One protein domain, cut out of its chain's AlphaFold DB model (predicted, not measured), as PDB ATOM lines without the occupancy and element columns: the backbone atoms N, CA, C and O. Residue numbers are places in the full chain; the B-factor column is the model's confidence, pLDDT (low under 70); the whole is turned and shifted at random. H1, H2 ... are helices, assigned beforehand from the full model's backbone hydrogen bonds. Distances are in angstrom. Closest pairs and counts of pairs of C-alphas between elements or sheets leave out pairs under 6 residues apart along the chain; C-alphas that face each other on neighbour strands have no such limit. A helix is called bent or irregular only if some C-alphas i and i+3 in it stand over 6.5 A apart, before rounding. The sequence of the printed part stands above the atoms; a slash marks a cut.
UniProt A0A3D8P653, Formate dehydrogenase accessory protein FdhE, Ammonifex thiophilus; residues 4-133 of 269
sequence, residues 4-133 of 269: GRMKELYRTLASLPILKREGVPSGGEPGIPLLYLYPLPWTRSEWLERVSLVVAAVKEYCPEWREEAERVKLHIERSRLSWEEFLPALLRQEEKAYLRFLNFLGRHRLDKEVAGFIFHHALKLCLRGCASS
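This is residues 4 to 133 of the 269 residues of the protein "Formate dehydrogenase accessory protein FdhE" of Ammonifex thiophilus (UniProt A0A3D8P653). The longest helix, H7, runs through the middle and crosses a helical hairpin, H3 and H4; H1 packs on one end of H3, H5 and H6 make a corner, and a long link leads to tiny H2. The printed part is all helix: 130 residues with seven named helices in the order H1 to H7, and no named strand. It is compact, with a radius of gyration of the C-alphas of 15.2 A and spans of 45 by 33 by 25 A.

Start at H7, residues 112 to 131, with a kink of 27 degrees near residue 125. Its residues 118 to 126 touch the hub H3, residues 44 to 61, at a steep tilt of 59 degrees; the closest C-alphas, of Arg 50 and Ala 122, are 5.0 A apart. H3 and H4, residues 63 to 78, form a hairpin at a shallow tilt of 11 degrees, closest at C-alphas 59 and 66, 4.6 A. H4 touches H7, closest at C-alphas 72 and 115, 6.0 A. H1, residues 4 to 15, touches H3, closest at C-alphas 5 and 61, 5.7 A. H5, residues 83 to 91, and H3 only just touch, with 3 pairs of C-alphas within 8 A, only at their ends. H6, residues 95 to 108, touches H5, closest at C-alphas 97 and 90, 5.2 A. H2, residues 34 to 37, is near H5. Every O i to N i+4 pair is within hydrogen-bond range in H1, H3 and H6, against 10 of 12 in H4, 4 of 5 in H5 and 14 of 16 in H7; H2 is too short for one.

Find C-alpha 4 at (-19.463, -13.798, 219.832), where H1 begins; H7 spans 26.8 A and ends at C-alpha 131, (-36.187, -14.718, 196.666). H3 spans 26.0 A; H4, 23.3 A, is irregular, with C-alphas 64 and 67 7.6 A apart.

The C-alphas of Gly 27 and Glu 64 are farthest apart, 44.9 A. The printed part has no cut; residues 16 to 33 make the long link, and residues 23 and 27 have pLDDT under 70.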
ATOM      1  N   GLY A   4     -18.913 -15.147 219.873       82.44
ATOM      2  CA  GLY A   4     -19.463 -13.798 219.832       82.44
ATOM      3  C   GLY A   4     -19.215 -13.160 218.466       82.44
ATOM      4  O   GLY A   4     -20.142 -12.659 217.834       82.44
ATOM      5  N   ARG A   5     -17.985 -13.277 217.954       87.31
ATOM      6  CA  ARG A   5     -17.598 -12.703 216.655       87.31
ATOM      7  C   ARG A   5     -18.359 -13.277 215.468       87.31
ATOM      8  O   ARG A   5     -18.773 -12.517 214.602       87.31
ATOM      9  N   MET A   6     -18.562 -14.591 215.422       85.50
ATOM     10  CA  MET A   6     -19.327 -15.213 214.334       85.50
ATOM     11  C   MET A   6     -20.794 -14.799 214.359       85.50
ATOM     12  O   MET A   6     -21.377 -14.534 213.308       85.50
ATOM     13  N   LYS A   7     -21.376 -14.657 215.552       86.75
ATOM     14  CA  LYS A   7     -22.732 -14.127 215.694       86.75
ATOM     15  C   LYS A   7     -22.842 -12.714 215.115       86.75
ATOM     16  O   LYS A   7     -23.772 -12.441 214.357       86.75
ATOM     17  N   GLU A   8     -21.885 -11.841 215.427       92.44
ATOM     18  CA  GLU A   8     -21.844 -10.484 214.869       92.44
ATOM     19  C   GLU A   8     -21.597 -10.479 213.357       92.44
ATOM     20  O   GLU A   8     -22.289  -9.763 212.635       92.44
ATOM     21  N   LEU A   9     -20.716 -11.343 212.844       93.38
ATOM     22  CA  LEU A   9     -20.498 -11.490 211.403       93.38
ATOM     23  C   LEU A   9     -21.804 -11.813 210.668       93.38
ATOM     24  O   LEU A   9     -22.151 -11.131 209.706       93.38
ATOM     25  N   TYR A  10     -22.557 -12.815 211.126       93.12
ATOM     26  CA  TYR A  10     -23.826 -13.191 210.495       93.12
ATOM     27  C   TYR A  10     -24.909 -12.121 210.658       93.12
ATOM     28  O   TYR A  10     -25.695 -11.913 209.732       93.12
ATOM     29  N   ARG A  11     -24.933 -11.388 211.778       93.50
ATOM     30  CA  ARG A  11     -25.814 -10.216 211.945       93.50
ATOM     31  C   ARG A  11     -25.494  -9.128 210.926       93.50
ATOM     32  O   ARG A  11     -26.418  -8.619 210.287       93.50
ATOM     33  N   THR A  12     -24.214  -8.832 210.724       96.38
ATOM     34  CA  THR A  12     -23.761  -7.870 209.718       96.38
ATOM     35  C   THR A  12     -24.125  -8.351 208.319       96.38
ATOM     36  O   THR A  12     -24.804  -7.622 207.597       96.38
ATOM     37  N   LEU A  13     -23.809  -9.601 207.960       95.12
ATOM     38  CA  LEU A  13     -24.162 -10.199 206.663       95.12
ATOM     39  C   LEU A  13     -25.672 -10.186 206.390       95.12
ATOM     40  O   LEU A  13     -26.093  -9.933 205.261       95.12
ATOM     41  N   ALA A  14     -26.492 -10.427 207.413       93.44
ATOM     42  CA  ALA A  14     -27.944 -10.382 207.302       93.44
ATOM     43  C   ALA A  14     -28.463  -8.973 206.963       93.44
ATOM     44  O   ALA A  14     -29.441  -8.860 206.220       93.44
ATOM     45  N   SER A  15     -27.786  -7.935 207.473       94.44
ATOM     46  CA  SER A  15     -28.137  -6.515 207.315       94.44
ATOM     47  C   SER A  15     -27.596  -5.851 206.042       94.44
ATOM     48  O   SER A  15     -28.034  -4.754 205.697       94.44
ATOM     49  N   LEU A  16     -26.654  -6.498 205.346       95.25
ATOM     50  CA  LEU A  16     -26.078  -5.972 204.111       95.25
ATOM     51  C   LEU A  16     -27.158  -5.750 203.035       95.25
ATOM     52  O   LEU A  16     -28.115  -6.527 202.945       95.25
ATOM     53  N   PRO A  17     -27.000  -4.717 202.185       91.94
ATOM     54  CA  PRO A  17     -27.980  -4.397 201.158       91.94
ATOM     55  C   PRO A  17     -28.125  -5.549 200.160       91.94
ATOM     56  O   PRO A  17     -27.146  -6.050 199.601       91.94
ATOM     57  N   ILE A  18     -29.373  -5.949 199.920       89.06
ATOM     58  CA  ILE A  18     -29.728  -6.951 198.913       89.06
ATOM     59  C   ILE A  18     -30.094  -6.270 197.596       89.06
ATOM     60  O   ILE A  18     -30.674  -5.183 197.569       89.06
ATOM     61  N   LEU A  19     -29.794  -6.939 196.487       82.94
ATOM     62  CA  LEU A  19     -30.158  -6.455 195.163       82.94
ATOM     63  C   LEU A  19     -31.588  -6.881 194.831       82.94
ATOM     64  O   LEU A  19     -31.812  -8.043 194.498       82.94
ATOM     65  N   LYS A  20     -32.550  -5.957 194.912       81.06
ATOM     66  CA  LYS A  20     -33.930  -6.241 194.501       81.06
ATOM     67  C   LYS A  20     -33.957  -6.629 193.023       81.06
ATOM     68  O   LYS A  20     -33.469  -5.884 192.174       81.06
ATOM     69  N   ARG A  21     -34.505  -7.807 192.732       79.56
ATOM     70  CA  ARG A  21     -34.681  -8.330 191.375       79.56
ATOM     71  C   ARG A  21     -36.171  -8.616 191.197       79.56
ATOM     72  O   ARG A  21     -36.723  -9.482 191.874       79.56
ATOM     73  N   GLU A  22     -36.809  -7.876 190.303       70.81
ATOM     74  CA  GLU A  22     -38.204  -8.088 189.913       70.81
ATOM     75  C   GLU A  22     -38.266  -8.782 188.545       70.81
ATOM     76  O   GLU A  22     -37.290  -8.780 187.793       70.81
ATOM     77  N   GLY A  23     -39.407  -9.394 188.226       69.44
ATOM     78  CA  GLY A  23     -39.664  -9.941 186.891       69.44
ATOM     79  C   GLY A  23     -39.295 -11.410 186.674       69.44
ATOM     80  O   GLY A  23     -39.418 -11.880 185.549       69.44
ATOM     81  N   VAL A  24     -38.894 -12.155 187.712       78.12
ATOM     82  CA  VAL A  24     -38.877 -13.629 187.639       78.12
ATOM     83  C   VAL A  24     -40.318 -14.122 187.814       78.12
ATOM     84  O   VAL A  24     -40.899 -13.867 188.872       78.12
ATOM     85  N   PRO A  25     -40.925 -14.786 186.810       79.19
ATOM     86  CA  PRO A  25     -42.285 -15.296 186.931       79.19
ATOM     87  C   PRO A  25     -42.406 -16.305 188.077       79.19
ATOM     88  O   PRO A  25     -41.505 -17.112 188.297       79.19
ATOM     89  N   SER A  26     -43.538 -16.296 188.782       70.94
ATOM     90  CA  SER A  26     -43.882 -17.341 189.759       70.94
ATOM     91  C   SER A  26     -44.335 -18.650 189.096       70.94
ATOM     92  O   SER A  26     -44.338 -19.699 189.741       70.94
ATOM     93  N   GLY A  27     -44.701 -18.598 187.808       68.25
ATOM     94  CA  GLY A  27     -45.022 -19.768 186.996       68.25
ATOM     95  C   GLY A  27     -43.761 -20.563 186.674       68.25
ATOM     96  O   GLY A  27     -42.962 -20.138 185.845       68.25
ATOM     97  N   GLY A  28     -43.583 -21.693 187.354       70.56
ATOM     98  CA  GLY A  28     -42.501 -22.644 187.112       70.56
ATOM     99  C   GLY A  28     -43.009 -23.962 186.533       70.56
ATOM    100  O   GLY A  28     -44.211 -24.227 186.493       70.56
ATOM    101  N   GLU A  29     -42.073 -24.811 186.122       79.00
ATOM    102  CA  GLU A  29     -42.350 -26.216 185.829       79.00
ATOM    103  C   GLU A  29     -42.129 -27.047 187.103       79.00
ATOM    104  O   GLU A  29     -41.109 -26.861 187.779       79.00
ATOM    105  N   PRO A  30     -43.044 -27.965 187.471       78.00
ATOM    106  CA  PRO A  30     -42.834 -28.853 188.609       78.00
ATOM    107  C   PRO A  30     -41.481 -29.570 188.522       78.00
ATOM    108  O   PRO A  30     -41.164 -30.207 187.520       78.00
ATOM    109  N   GLY A  31     -40.671 -29.454 189.574       80.56
ATOM    110  CA  GLY A  31     -39.345 -30.071 189.641       80.56
ATOM    111  C   GLY A  31     -38.207 -29.277 188.999       80.56
ATOM    112  O   GLY A  31     -37.051 -29.655 189.197       80.56
ATOM    113  N   ILE A  32     -38.475 -28.153 188.322       87.44
ATOM    114  CA  ILE A  32     -37.432 -27.276 187.769       87.44
ATOM    115  C   ILE A  32     -37.368 -25.953 188.550       87.44
ATOM    116  O   ILE A  32     -38.351 -25.214 188.583       87.44
ATOM    117  N   PRO A  33     -36.220 -25.610 189.166       89.75
ATOM    118  CA  PRO A  33     -36.073 -24.337 189.861       89.75
ATOM    119  C   PRO A  33     -36.238 -23.126 188.933       89.75
ATOM    120  O   PRO A  33     -35.703 -23.108 187.822       89.75
ATOM    121  N   LEU A  34     -36.887 -22.066 189.418       90.56
ATOM    122  CA  LEU A  34     -37.185 -20.854 188.643       90.56
ATOM    123  C   LEU A  34     -35.943 -20.237 187.998       90.56
ATOM    124  O   LEU A  34     -35.988 -19.854 186.836       90.56
ATOM    125  N   LEU A  35     -34.810 -20.186 188.704       87.88
ATOM    126  CA  LEU A  35     -33.576 -19.601 188.169       87.88
ATOM    127  C   LEU A  35     -32.909 -20.448 187.078       87.88
ATOM    128  O   LEU A  35     -31.952 -19.991 186.448       87.88
ATOM    129  N   TYR A  36     -33.370 -21.679 186.856       85.12
ATOM    130  CA  TYR A  36     -32.869 -22.507 185.760       85.12
ATOM    131  C   TYR A  36     -33.580 -22.119 184.460       85.12
ATOM    132  O   TYR A  36     -32.907 -21.986 183.436       85.12
ATOM    133  N   LEU A  37     -34.888 -21.844 184.542       85.50
ATOM    134  CA  LEU A  37     -35.738 -21.355 183.449       85.50
ATOM    135  C   LEU A  37     -35.506 -19.864 183.159       85.50
ATOM    136  O   LEU A  37     -35.363 -19.455 182.010       85.50
ATOM    137  N   TYR A  38     -35.418 -19.064 184.219       86.88
ATOM    138  CA  TYR A  38     -35.324 -17.607 184.184       86.88
ATOM    139  C   TYR A  38     -34.048 -17.160 184.908       86.88
ATOM    140  O   TYR A  38     -34.104 -16.692 186.051       86.88
ATOM    141  N   PRO A  39     -32.866 -17.352 184.292       83.25
ATOM    142  CA  PRO A  39     -31.614 -16.949 184.910       83.25
ATOM    143  C   PRO A  39     -31.622 -15.443 185.171       83.25
ATOM    144  O   PRO A  39     -31.972 -14.645 184.301       83.25
ATOM    145  N   LEU A  40     -31.205 -15.048 186.375       80.44
ATOM    146  CA  LEU A  40     -31.049 -13.633 186.690       80.44
ATOM    147  C   LEU A  40     -29.984 -13.020 185.775       80.44
ATOM    148  O   LEU A  40     -28.955 -13.663 185.556       80.44
ATOM    149  N   PRO A  41     -30.175 -11.785 185.285       78.81
ATOM    150  CA  PRO A  41     -29.080 -11.031 184.697       78.81
ATOM    151  C   PRO A  41     -28.071 -10.692 185.799       78.81
ATOM    152  O   PRO A  41     -28.463 -10.388 186.923       78.81
ATOM    153  N   TRP A  42     -26.777 -10.741 185.496       82.56
ATOM    154  CA  TRP A  42     -25.706 -10.310 186.398       82.56
ATOM    155  C   TRP A  42     -24.841  -9.312 185.651       82.56
ATOM    156  O   TRP A  42     -24.632  -9.461 184.450       82.56
ATOM    157  N   THR A  43     -24.303  -8.330 186.362       88.94
ATOM    158  CA  THR A  43     -23.197  -7.519 185.852       88.94
ATOM    159  C   THR A  43     -21.962  -7.744 186.709       88.94
ATOM    160  O   THR A  43     -22.057  -7.955 187.925       88.94
ATOM    161  N   ARG A  44     -20.779  -7.635 186.101       91.56
ATOM    162  CA  ARG A  44     -19.513  -7.602 186.838       91.56
ATOM    163  C   ARG A  44     -19.542  -6.591 187.986       91.56
ATOM    164  O   ARG A  44     -19.074  -6.915 189.070       91.56
ATOM    165  N   SER A  45     -20.087  -5.395 187.761       92.06
ATOM    166  CA  SER A  45     -20.129  -4.335 188.777       92.06
ATOM    167  C   SER A  45     -20.915  -4.769 190.019       92.06
ATOM    168  O   SER A  45     -20.382  -4.728 191.127       92.06
ATOM    169  N   GLU A  46     -22.135  -5.287 189.831       91.75
ATOM    170  CA  GLU A  46     -22.966  -5.803 190.929       91.75
ATOM    171  C   GLU A  46     -22.258  -6.925 191.698       91.75
ATOM    172  O   GLU A  46     -22.307  -6.967 192.927       91.75
ATOM    173  N   TRP A  47     -21.585  -7.835 190.989       92.81
ATOM    174  CA  TRP A  47     -20.845  -8.927 191.615       92.81
ATOM    175  C   TRP A  47     -19.688  -8.421 192.487       92.81
ATOM    176  O   TRP A  47     -19.581  -8.795 193.657       92.81
ATOM    177  N   LEU A  48     -18.841  -7.543 191.942       95.19
ATOM    178  CA  LEU A  48     -17.674  -7.008 192.652       95.19
ATOM    179  C   LEU A  48     -18.063  -6.171 193.874       95.19
ATOM    180  O   LEU A  48     -17.385  -6.221 194.905       95.19
ATOM    181  N   GLU A  49     -19.173  -5.440 193.790       95.69
ATOM    182  CA  GLU A  49     -19.708  -4.688 194.922       95.69
ATOM    183  C   GLU A  49     -20.113  -5.634 196.069       95.69
ATOM    184  O   GLU A  49     -19.753  -5.402 197.223       95.69
ATOM    185  N   ARG A  50     -20.778  -6.758 195.767       95.38
ATOM    186  CA  ARG A  50     -21.253  -7.730 196.777       95.38
ATOM    187  C   ARG A  50     -20.086  -8.476 197.409       95.38
ATOM    188  O   ARG A  50     -20.056  -8.641 198.627       95.38
ATOM    189  N   VAL A  51     -19.090  -8.845 196.604       96.88
ATOM    190  CA  VAL A  51     -17.814  -9.378 197.100       96.88
ATOM    191  C   VAL A  51     -17.153  -8.384 198.056       96.88
ATOM    192  O   VAL A  51     -16.721  -8.780 199.135       96.88
ATOM    193  N   SER A  52     -17.119  -7.095 197.709       98.12
ATOM    194  CA  SER A  52     -16.507  -6.063 198.554       98.12
ATOM    195  C   SER A  52     -17.215  -5.895 199.899       98.12
ATOM    196  O   SER A  52     -16.534  -5.772 200.917       98.12
ATOM    197  N   LEU A  53     -18.552  -5.937 199.923       98.00
ATOM    198  CA  LEU A  53     -19.338  -5.870 201.161       98.00
ATOM    199  C   LEU A  53     -19.042  -7.057 202.087       98.00
ATOM    200  O   LEU A  53     -18.794  -6.873 203.278       98.00
ATOM    201  N   VAL A  54     -19.013  -8.275 201.538       97.50
ATOM    202  CA  VAL A  54     -18.713  -9.485 202.318       97.50
ATOM    203  C   VAL A  54     -17.269  -9.473 202.816       97.50
ATOM    204  O   VAL A  54     -17.025  -9.767 203.982       97.50
ATOM    205  N   VAL A  55     -16.311  -9.075 201.975       98.31
ATOM    206  CA  VAL A  55     -14.898  -8.944 202.366       98.31
ATOM    207  C   VAL A  55     -14.731  -7.922 203.489       98.31
ATOM    208  O   VAL A  55     -13.978  -8.180 204.424       98.31
ATOM    209  N   ALA A  56     -15.445  -6.793 203.450       98.19
ATOM    210  CA  ALA A  56     -15.411  -5.810 204.531       98.19
ATOM    211  C   ALA A  56     -15.874  -6.418 205.867       98.19
ATOM    212  O   ALA A  56     -15.140  -6.327 206.853       98.19
ATOM    213  N   ALA A  57     -17.013  -7.120 205.870       97.50
ATOM    214  CA  ALA A  57     -17.525  -7.803 207.060       97.50
ATOM    215  C   ALA A  57     -16.553  -8.887 207.567       97.50
ATOM    216  O   ALA A  57     -16.239  -8.942 208.755       97.50
ATOM    217  N   VAL A  58     -16.001  -9.712 206.670       95.62
ATOM    218  CA  VAL A  58     -15.002 -10.736 207.028       95.62
ATOM    219  C   VAL A  58     -13.776 -10.106 207.676       95.62
ATOM    220  O   VAL A  58     -13.320 -10.576 208.710       95.62
ATOM    221  N   LYS A  59     -13.234  -9.024 207.114       95.88
ATOM    222  CA  LYS A  59     -12.040  -8.377 207.675       95.88
ATOM    223  C   LYS A  59     -12.283  -7.818 209.074       95.88
ATOM    224  O   LYS A  59     -11.354  -7.808 209.886       95.88
ATOM    225  N   GLU A  60     -13.481  -7.303 209.327       96.06
ATOM    226  CA  GLU A  60     -13.880  -6.742 210.617       96.06
ATOM    227  C   GLU A  60     -13.994  -7.835 211.687       96.06
ATOM    228  O   GLU A  60     -13.348  -7.752 212.737       96.06
ATOM    229  N   TYR A  61     -14.737  -8.905 211.396       94.19
ATOM    230  CA  TYR A  61     -15.075  -9.923 212.393       94.19
ATOM    231  C   TYR A  61     -14.158 -11.156 212.387       94.19
ATOM    232  O   TYR A  61     -14.144 -11.865 213.388       94.19
ATOM    233  N   CYS A  62     -13.341 -11.370 211.351       92.31
ATOM    234  CA  CYS A  62     -12.398 -12.491 211.188       92.31
ATOM    235  C   CYS A  62     -10.994 -11.987 210.759       92.31
ATOM    236  O   CYS A  62     -10.604 -12.112 209.594       92.31
ATOM    237  N   PRO A  63     -10.199 -11.383 211.659       91.31
ATOM    238  CA  PRO A  63      -8.877 -10.828 211.380       91.31
ATOM    239  C   PRO A  63      -7.899 -11.891 210.886       91.31
ATOM    240  O   PRO A  63      -7.038 -11.571 210.073       91.31
ATOM    241  N   GLU A  64      -8.069 -13.148 211.298       91.88
ATOM    242  CA  GLU A  64      -7.308 -14.292 210.794       91.88
ATOM    243  C   GLU A  64      -7.528 -14.553 209.294       91.88
ATOM    244  O   GLU A  64      -6.724 -15.236 208.663       91.88
ATOM    245  N   TRP A  65      -8.619 -14.038 208.717       94.62
ATOM    246  CA  TRP A  65      -8.949 -14.154 207.295       94.62
ATOM    247  C   TRP A  65      -8.677 -12.864 206.530       94.62
ATOM    248  O   TRP A  65      -8.874 -12.833 205.322       94.62
ATOM    249  N   ARG A  66      -8.217 -11.795 207.188       96.06
ATOM    250  CA  ARG A  66      -8.103 -10.460 206.583       96.06
ATOM    251  C   ARG A  66      -7.223 -10.441 205.335       96.06
ATOM    252  O   ARG A  66      -7.652  -9.922 204.308       96.06
ATOM    253  N   GLU A  67      -6.014 -10.988 205.425       97.44
ATOM    254  CA  GLU A  67      -5.071 -11.022 204.297       97.44
ATOM    255  C   GLU A  67      -5.611 -11.874 203.147       97.44
ATOM    256  O   GLU A  67      -5.581 -11.468 201.986       97.44
ATOM    257  N   GLU A  68      -6.166 -13.039 203.475       97.62
ATOM    258  CA  GLU A  68      -6.694 -13.962 202.480       97.62
ATOM    259  C   GLU A  68      -7.971 -13.427 201.815       97.62
ATOM    260  O   GLU A  68      -8.128 -13.547 200.604       97.62
ATOM    261  N   ALA A  69      -8.844 -12.748 202.558       97.69
ATOM    262  CA  ALA A  69     -10.039 -12.100 202.024       97.69
ATOM    263  C   ALA A  69      -9.683 -10.985 201.027       97.69
ATOM    264  O   ALA A  69     -10.317 -10.875 199.974       97.69
ATOM    265  N   GLU A  70      -8.637 -10.202 201.307       98.25
ATOM    266  CA  GLU A  70      -8.109  -9.212 200.360       98.25
ATOM    267  C   GLU A  70      -7.508  -9.875 199.119       98.25
ATOM    268  O   GLU A  70      -7.754  -9.434 197.993       98.25
ATOM    269  N   ARG A  71      -6.771 -10.982 199.287       98.06
ATOM    270  CA  ARG A  71      -6.266 -11.761 198.146       98.06
ATOM    271  C   ARG A  71      -7.404 -12.297 197.285       98.06
ATOM    272  O   ARG A  71      -7.318 -12.187 196.060       98.06
ATOM    273  N   VAL A  72      -8.454 -12.854 197.887       97.25
ATOM    274  CA  VAL A  72      -9.640 -13.344 197.169       97.25
ATOM    275  C   VAL A  72     -10.281 -12.204 196.382       97.25
ATOM    276  O   VAL A  72     -10.459 -12.335 195.170       97.25
ATOM    277  N   LYS A  73     -10.548 -11.063 197.032       98.06
ATOM    278  CA  LYS A  73     -11.113  -9.872 196.385       98.06
ATOM    279  C   LYS A  73     -10.285  -9.434 195.176       98.06
ATOM    280  O   LYS A  73     -10.814  -9.344 194.068       98.06
ATOM    281  N   LEU A  74      -8.978  -9.259 195.366       97.88
ATOM    282  CA  LEU A  74      -8.048  -8.824 194.323       97.88
ATOM    283  C   LEU A  74      -8.073  -9.748 193.098       97.88
ATOM    284  O   LEU A  74      -8.063  -9.287 191.955       97.88
ATOM    285  N   HIS A  75      -8.088 -11.064 193.318       96.94
ATOM    286  CA  HIS A  75      -8.090 -12.034 192.224       96.94
ATOM    287  C   HIS A  75      -9.445 -12.117 191.524       96.94
ATOM    288  O   HIS A  75      -9.471 -12.341 190.315       96.94
ATOM    289  N   ILE A  76     -10.553 -11.887 192.233       94.94
ATOM    290  CA  ILE A  76     -11.877 -11.755 191.613       94.94
ATOM    291  C   ILE A  76     -11.918 -10.509 190.710       94.94
ATOM    292  O   ILE A  76     -12.333 -10.599 189.551       94.94
ATOM    293  N   GLU A  77     -11.429  -9.368 191.203       95.12
ATOM    294  CA  GLU A  77     -11.387  -8.088 190.478       95.12
ATOM    295  C   GLU A  77     -10.484  -8.128 189.243       95.12
ATOM    296  O   GLU A  77     -10.813  -7.534 188.214       95.12
ATOM    297  N   ARG A  78      -9.359  -8.845 189.316       94.81
ATOM    298  CA  ARG A  78      -8.416  -9.020 188.196       94.81
ATOM    299  C   ARG A  78      -8.750 -10.206 187.296       94.81
ATOM    300  O   ARG A  78      -8.092 -10.405 186.272       94.81
ATOM    301  N   SER A  79      -9.747 -11.006 187.667       90.44
ATOM    302  CA  SER A  79     -10.125 -12.194 186.913       90.44
ATOM    303  C   SER A  79     -10.614 -11.827 185.516       90.44
ATOM    304  O   SER A  79     -11.442 -10.924 185.349       90.44
ATOM    305  N   ARG A  80     -10.136 -12.594 184.528       86.12
ATOM    306  CA  ARG A  80     -10.635 -12.602 183.144       86.12
ATOM    307  C   ARG A  80     -11.860 -13.504 182.961       86.12
ATOM    308  O   ARG A  80     -12.314 -13.679 181.835       86.12
ATOM    309  N   LEU A  81     -12.366 -14.125 184.029       85.44
ATOM    310  CA  LEU A  81     -13.627 -14.858 183.961       85.44
ATOM    311  C   LEU A  81     -14.760 -13.881 183.618       85.44
ATOM    312  O   LEU A  81     -14.882 -12.829 184.247       85.44
ATOM    313  N   SER A  82     -15.577 -14.259 182.635       88.81
ATOM    314  CA  SER A  82     -16.898 -13.668 182.419       88.81
ATOM    315  C   SER A  82     -17.785 -14.099 183.583       88.81
ATOM    316  O   SER A  82     -18.222 -15.250 183.636       88.81
ATOM    317  N   TRP A  83     -17.957 -13.227 184.578       89.06
ATOM    318  CA  TRP A  83     -18.747 -13.534 185.777       89.06
ATOM    319  C   TRP A  83     -20.229 -13.685 185.423       89.06
ATOM    320  O   TRP A  83     -20.927 -14.507 186.011       89.06
ATOM    321  N   GLU A  84     -20.672 -12.951 184.411       89.31
ATOM    322  CA  GLU A  84     -22.017 -12.957 183.849       89.31
ATOM    323  C   GLU A  84     -22.413 -14.328 183.287       89.31
ATOM    324  O   GLU A  84     -23.555 -14.746 183.440       89.31
ATOM    325  N   GLU A  85     -21.467 -15.061 182.698       88.25
ATOM    326  CA  GLU A  85     -21.686 -16.435 182.223       88.25
ATOM    327  C   GLU A  85     -21.388 -17.470 183.310       88.25
ATOM    328  O   GLU A  85     -22.078 -18.482 183.453       88.25
ATOM    329  N   PHE A  86     -20.332 -17.229 184.084       89.31
ATOM    330  CA  PHE A  86     -19.821 -18.189 185.050       89.31
ATOM    331  C   PHE A  86     -20.758 -18.378 186.251       89.31
ATOM    332  O   PHE A  86     -20.967 -19.514 186.678       89.31
ATOM    333  N   LEU A  87     -21.324 -17.298 186.803       88.12
ATOM    334  CA  LEU A  87     -22.164 -17.384 188.001       88.12
ATOM    335  C   LEU A  87     -23.471 -18.150 187.732       88.12
ATOM    336  O   LEU A  87     -23.757 -19.061 188.509       88.12
ATOM    337  N   PRO A  88     -24.231 -17.904 186.643       86.19
ATOM    338  CA  PRO A  88     -25.393 -18.730 186.314       86.19
ATOM    339  C   PRO A  88     -25.056 -20.216 186.147       86.19
ATOM    340  O   PRO A  88     -25.769 -21.058 186.690       86.19
ATOM    341  N   ALA A  89     -23.951 -20.546 185.472       85.94
ATOM    342  CA  ALA A  89     -23.520 -21.936 185.301       85.94
ATOM    343  C   ALA A  89     -23.171 -22.601 186.649       85.94
ATOM    344  O   ALA A  89     -23.554 -23.742 186.919       85.94
ATOM    345  N   LEU A  90     -22.515 -21.864 187.552       82.56
ATOM    346  CA  LEU A  90     -22.235 -22.327 188.914       82.56
ATOM    347  C   LEU A  90     -23.528 -22.517 189.733       82.56
ATOM    348  O   LEU A  90     -23.670 -23.490 190.482       82.56
ATOM    349  N   LEU A  91     -24.510 -21.625 189.579       80.38
ATOM    350  CA  LEU A  91     -25.820 -21.741 190.228       80.38
ATOM    351  C   LEU A  91     -26.617 -22.943 189.717       80.38
ATOM    352  O   LEU A  91     -27.246 -23.637 190.524       80.38
ATOM    353  N   ARG A  92     -26.513 -23.255 188.424       80.75
ATOM    354  CA  ARG A  92     -27.059 -24.476 187.812       80.75
ATOM    355  C   ARG A  92     -26.316 -25.757 188.180       80.75
ATOM    356  O   ARG A  92     -26.737 -26.828 187.769       80.75
ATOM    357  N   GLN A  93     -25.260 -25.659 188.989       78.62
ATOM    358  CA  GLN A  93     -24.453 -26.806 189.419       78.62
ATOM    359  C   GLN A  93     -23.799 -27.525 188.234       78.62
ATOM    360  O   GLN A  93     -23.586 -28.734 188.270       78.62
ATOM    361  N   GLU A  94     -23.461 -26.781 187.179       83.81
ATOM    362  CA  GLU A  94     -22.759 -27.347 186.035       83.81
ATOM    363  C   GLU A  94     -21.348 -27.778 186.451       83.81
ATOM    364  O   GLU A  94     -20.540 -26.969 186.920       83.81
ATOM    365  N   GLU A  95     -21.019 -29.050 186.224       82.62
ATOM    366  CA  GLU A  95     -19.726 -29.635 186.594       82.62
ATOM    367  C   GLU A  95     -18.546 -28.828 186.024       82.62
ATOM    368  O   GLU A  95     -17.586 -28.515 186.729       82.62
ATOM    369  N   LYS A  96     -18.646 -28.392 184.762       86.94
ATOM    370  CA  LYS A  96     -17.620 -27.561 184.112       86.94
ATOM    371  C   LYS A  96     -17.406 -26.227 184.830       86.94
ATOM    372  O   LYS A  96     -16.267 -25.770 184.928       86.94
ATOM    373  N   ALA A  97     -18.470 -25.593 185.326       87.00
ATOM    374  CA  ALA A  97     -18.359 -24.349 186.082       87.00
ATOM    375  C   ALA A  97     -17.679 -24.596 187.435       87.00
ATOM    376  O   ALA A  97     -16.766 -23.856 187.804       87.00
ATOM    377  N   TYR A  98     -18.038 -25.683 188.121       85.00
ATOM    378  CA  TYR A  98     -17.392 -26.087 189.368       85.00
ATOM    379  C   TYR A  98     -15.892 -26.389 189.188       85.00
ATOM    380  O   TYR A  98     -15.056 -25.900 189.946       85.00
ATOM    381  N   LEU A  99     -15.506 -27.108 188.132       86.62
ATOM    382  CA  LEU A  99     -14.094 -27.384 187.840       86.62
ATOM    383  C   LEU A  99     -13.309 -26.114 187.489       86.62
ATOM    384  O   LEU A  99     -12.188 -25.926 187.969       86.62
ATOM    385  N   ARG A 100     -13.894 -25.204 186.696       89.31
ATOM    386  CA  ARG A 100     -13.299 -23.883 186.413       89.31
ATOM    387  C   ARG A 100     -13.084 -23.087 187.693       89.31
ATOM    388  O   ARG A 100     -12.057 -22.426 187.838       89.31
ATOM    389  N   PHE A 101     -14.035 -23.170 188.610       88.25
ATOM    390  CA  PHE A 101     -13.953 -22.522 189.902       88.25
ATOM    391  C   PHE A 101     -12.803 -23.078 190.759       88.25
ATOM    392  O   PHE A 101     -11.957 -22.318 191.234       88.25
ATOM    393  N   LEU A 102     -12.699 -24.405 190.888       87.56
ATOM    394  CA  LEU A 102     -11.588 -25.049 191.595       87.56
ATOM    395  C   LEU A 102     -10.231 -24.732 190.954       87.56
ATOM    396  O   LEU A 102      -9.252 -24.496 191.665       87.56
ATOM    397  N   ASN A 103     -10.169 -24.682 189.621       91.25
ATOM    398  CA  ASN A 103      -8.962 -24.290 188.900       91.25
ATOM    399  C   ASN A 103      -8.563 -22.840 189.203       91.25
ATOM    400  O   ASN A 103      -7.386 -22.581 189.442       91.25
ATOM    401  N   PHE A 104      -9.529 -21.916 189.251       91.38
ATOM    402  CA  PHE A 104      -9.294 -20.527 189.645       91.38
ATOM    403  C   PHE A 104      -8.681 -20.443 191.052       91.38
ATOM    404  O   PHE A 104      -7.636 -19.810 191.219       91.38
ATOM    405  N   LEU A 105      -9.256 -21.145 192.036       91.75
ATOM    406  CA  LEU A 105      -8.702 -21.183 193.394       91.75
ATOM    407  C   LEU A 105      -7.284 -21.766 193.427       91.75
ATOM    408  O   LEU A 105      -6.380 -21.169 194.014       91.75
ATOM    409  N   GLY A 106      -7.073 -22.905 192.763       93.25
ATOM    410  CA  GLY A 106      -5.782 -23.593 192.733       93.25
ATOM    411  C   GLY A 106      -4.687 -22.776 192.045       93.25
ATOM    412  O   GLY A 106      -3.588 -22.640 192.584       93.25
ATOM    413  N   ARG A 107      -4.996 -22.162 190.895       94.56
ATOM    414  CA  ARG A 107      -4.071 -21.312 190.126       94.56
ATOM    415  C   ARG A 107      -3.547 -20.143 190.952       94.56
ATOM    416  O   ARG A 107      -2.378 -19.784 190.830       94.56
ATOM    417  N   HIS A 108      -4.408 -19.553 191.772       94.62
ATOM    418  CA  HIS A 108      -4.076 -18.391 192.593       94.62
ATOM    419  C   HIS A 108      -3.680 -18.754 194.028       94.62
ATOM    420  O   HIS A 108      -3.370 -17.853 194.809       94.62
ATOM    421  N   ARG A 109      -3.641 -20.056 194.360       95.69
ATOM    422  CA  ARG A 109      -3.370 -20.582 195.707       95.69
ATOM    423  C   ARG A 109      -4.211 -19.858 196.760       95.69
ATOM    424  O   ARG A 109      -3.664 -19.315 197.723       95.69
ATOM    425  N   LEU A 110      -5.508 -19.767 196.487       94.75
ATOM    426  CA  LEU A 110      -6.478 -19.179 197.401       94.75
ATOM    427  C   LEU A 110      -6.954 -20.244 198.384       94.75
ATOM    428  O   LEU A 110      -7.182 -21.398 198.002       94.75
ATOM    429  N   ASP A 111      -7.113 -19.842 199.636       92.12
ATOM    430  CA  ASP A 111      -7.719 -20.672 200.661       92.12
ATOM    431  C   ASP A 111      -9.178 -20.970 200.289       92.12
ATOM    432  O   ASP A 111      -9.974 -20.072 199.996       92.12
ATOM    433  N   LYS A 112      -9.525 -22.259 200.260       88.31
ATOM    434  CA  LYS A 112     -10.841 -22.717 199.803       88.31
ATOM    435  C   LYS A 112     -11.954 -22.341 200.777       88.31
ATOM    436  O   LYS A 112     -13.084 -22.158 200.327       88.31
ATOM    437  N   GLU A 113     -11.653 -22.238 202.070       85.06
ATOM    438  CA  GLU A 113     -12.627 -21.874 203.100       85.06
ATOM    439  C   GLU A 113     -12.955 -20.386 202.984       85.06
ATOM    440  O   GLU A 113     -14.120 -20.021 202.816       85.06
ATOM    441  N   VAL A 114     -11.929 -19.527 202.969       92.06
ATOM    442  CA  VAL A 114     -12.111 -18.068 202.895       92.06
ATOM    443  C   VAL A 114     -12.747 -17.665 201.568       92.06
ATOM    444  O   VAL A 114     -13.737 -16.926 201.550       92.06
ATOM    445  N   ALA A 115     -12.233 -18.188 200.449       93.00
ATOM    446  CA  ALA A 115     -12.850 -17.956 199.148       93.00
ATOM    447  C   ALA A 115     -14.289 -18.480 199.140       93.00
ATOM    448  O   ALA A 115     -15.193 -17.805 198.651       93.00
ATOM    449  N   GLY A 116     -14.514 -19.647 199.738       88.50
ATOM    450  CA  GLY A 116     -15.827 -20.251 199.805       88.50
ATOM    451  C   GLY A 116     -16.872 -19.420 200.516       88.50
ATOM    452  O   GLY A 116     -17.961 -19.213 199.972       88.50
ATOM    453  N   PHE A 117     -16.510 -18.868 201.672       90.94
ATOM    454  CA  PHE A 117     -17.375 -17.950 202.400       90.94
ATOM    455  C   PHE A 117     -17.774 -16.755 201.545       90.94
ATOM    456  O   PHE A 117     -18.954 -16.428 201.419       90.94
ATOM    457  N   ILE A 118     -16.764 -16.106 200.957       94.75
ATOM    458  CA  ILE A 118     -16.930 -14.849 200.236       94.75
ATOM    459  C   ILE A 118     -17.835 -15.077 199.032       94.75
ATOM    460  O   ILE A 118     -18.797 -14.336 198.843       94.75
ATOM    461  N   PHE A 119     -17.583 -16.136 198.258       92.06
ATOM    462  CA  PHE A 119     -18.422 -16.491 197.117       92.06
ATOM    463  C   PHE A 119     -19.848 -16.846 197.543       92.06
ATOM    464  O   PHE A 119     -20.798 -16.349 196.938       92.06
ATOM    465  N   HIS A 120     -20.009 -17.675 198.579       91.44
ATOM    466  CA  HIS A 120     -21.325 -18.091 199.060       91.44
ATOM    467  C   HIS A 120     -22.163 -16.896 199.523       91.44
ATOM    468  O   HIS A 120     -23.286 -16.719 199.050       91.44
ATOM    469  N   HIS A 121     -21.621 -16.040 200.394       93.62
ATOM    470  CA  HIS A 121     -22.374 -14.904 200.918       93.62
ATOM    471  C   HIS A 121     -22.562 -13.788 199.889       93.62
ATOM    472  O   HIS A 121     -23.624 -13.168 199.878       93.62
ATOM    473  N   ALA A 122     -21.620 -13.571 198.966       93.75
ATOM    474  CA  ALA A 122     -21.826 -12.616 197.875       93.75
ATOM    475  C   ALA A 122     -22.958 -13.079 196.941       93.75
ATOM    476  O   ALA A 122     -23.825 -12.283 196.574       93.75
ATOM    477  N   LEU A 123     -23.014 -14.379 196.622       91.56
ATOM    478  CA  LEU A 123     -24.134 -14.966 195.880       91.56
ATOM    479  C   LEU A 123     -25.443 -14.887 196.672       91.56
ATOM    480  O   LEU A 123     -26.469 -14.525 196.099       91.56
ATOM    481  N   LYS A 124     -25.412 -15.161 197.983       92.81
ATOM    482  CA  LYS A 124     -26.572 -15.016 198.877       92.81
ATOM    483  C   LYS A 124     -27.137 -13.592 198.814       92.81
ATOM    484  O   LYS A 124     -28.340 -13.440 198.620       92.81
ATOM    485  N   LEU A 125     -26.306 -12.546 198.850       92.50
ATOM    486  CA  LEU A 125     -26.766 -11.152 198.708       92.50
ATOM    487  C   LEU A 125     -27.416 -10.857 197.348       92.50
ATOM    488  O   LEU A 125     -28.425 -10.150 197.292       92.50
ATOM    489  N   CYS A 126     -26.877 -11.407 196.257       89.50
ATOM    490  CA  CYS A 126     -27.480 -11.256 194.929       89.50
ATOM    491  C   CYS A 126     -28.826 -11.980 194.800       89.50
ATOM    492  O   CYS A 126     -29.717 -11.497 194.105       89.50
ATOM    493  N   LEU A 127     -28.968 -13.145 195.438       91.00
ATOM    494  CA  LEU A 127     -30.126 -14.022 195.264       91.00
ATOM    495  C   LEU A 127     -31.257 -13.745 196.254       91.00
ATOM    496  O   LEU A 127     -32.421 -13.925 195.894       91.00
ATOM    497  N   ARG A 128     -30.946 -13.260 197.462       91.06
ATOM    498  CA  ARG A 128     -31.946 -12.893 198.481       91.06
ATOM    499  C   ARG A 128     -32.948 -11.867 197.965       91.06
ATOM    500  O   ARG A 128     -34.128 -11.989 198.257       91.06
ATOM    501  N   GLY A 129     -32.501 -10.895 197.170       85.81
ATOM    502  CA  GLY A 129     -33.402  -9.886 196.612       85.81
ATOM    503  C   GLY A 129     -34.286 -10.373 195.460       85.81
ATOM    504  O   GLY A 129     -35.256  -9.700 195.131       85.81
ATOM    505  N   CYS A 130     -33.996 -11.540 194.874       88.94
ATOM    506  CA  CYS A 130     -34.930 -12.256 194.000       88.94
ATOM    507  C   CYS A 130     -35.903 -13.099 194.834       88.94
ATOM    508  O   CYS A 130     -37.113 -13.014 194.654       88.94
ATOM    509  N   ALA A 131     -35.382 -13.870 195.791       90.81
ATOM    510  CA  ALA A 131     -36.187 -14.718 196.666       90.81
ATOM    511  C   ALA A 131     -37.205 -13.932 197.509       90.81
ATOM    512  O   ALA A 131     -38.299 -14.431 197.755       90.81
ATOM    513  N   SER A 132     -36.877 -12.699 197.913       88.75
ATOM    514  CA  SER A 132     -37.768 -11.826 198.688       88.75
ATOM    515  C   SER A 132     -39.035 -11.405 197.944       88.75
ATOM    516  O   SER A 132     -39.955 -10.885 198.571       88.75
ATOM    517  N   SER A 133     -39.080 -11.596 196.624       88.75
ATOM    518  CA  SER A 133     -40.257 -11.311 195.798       88.75
ATOM    519  C   SER A 133     -41.311 -12.422 195.866       88.75
ATOM    520  O   SER A 133     -42.418 -12.229 195.369       88.75
TER     521      SER A 133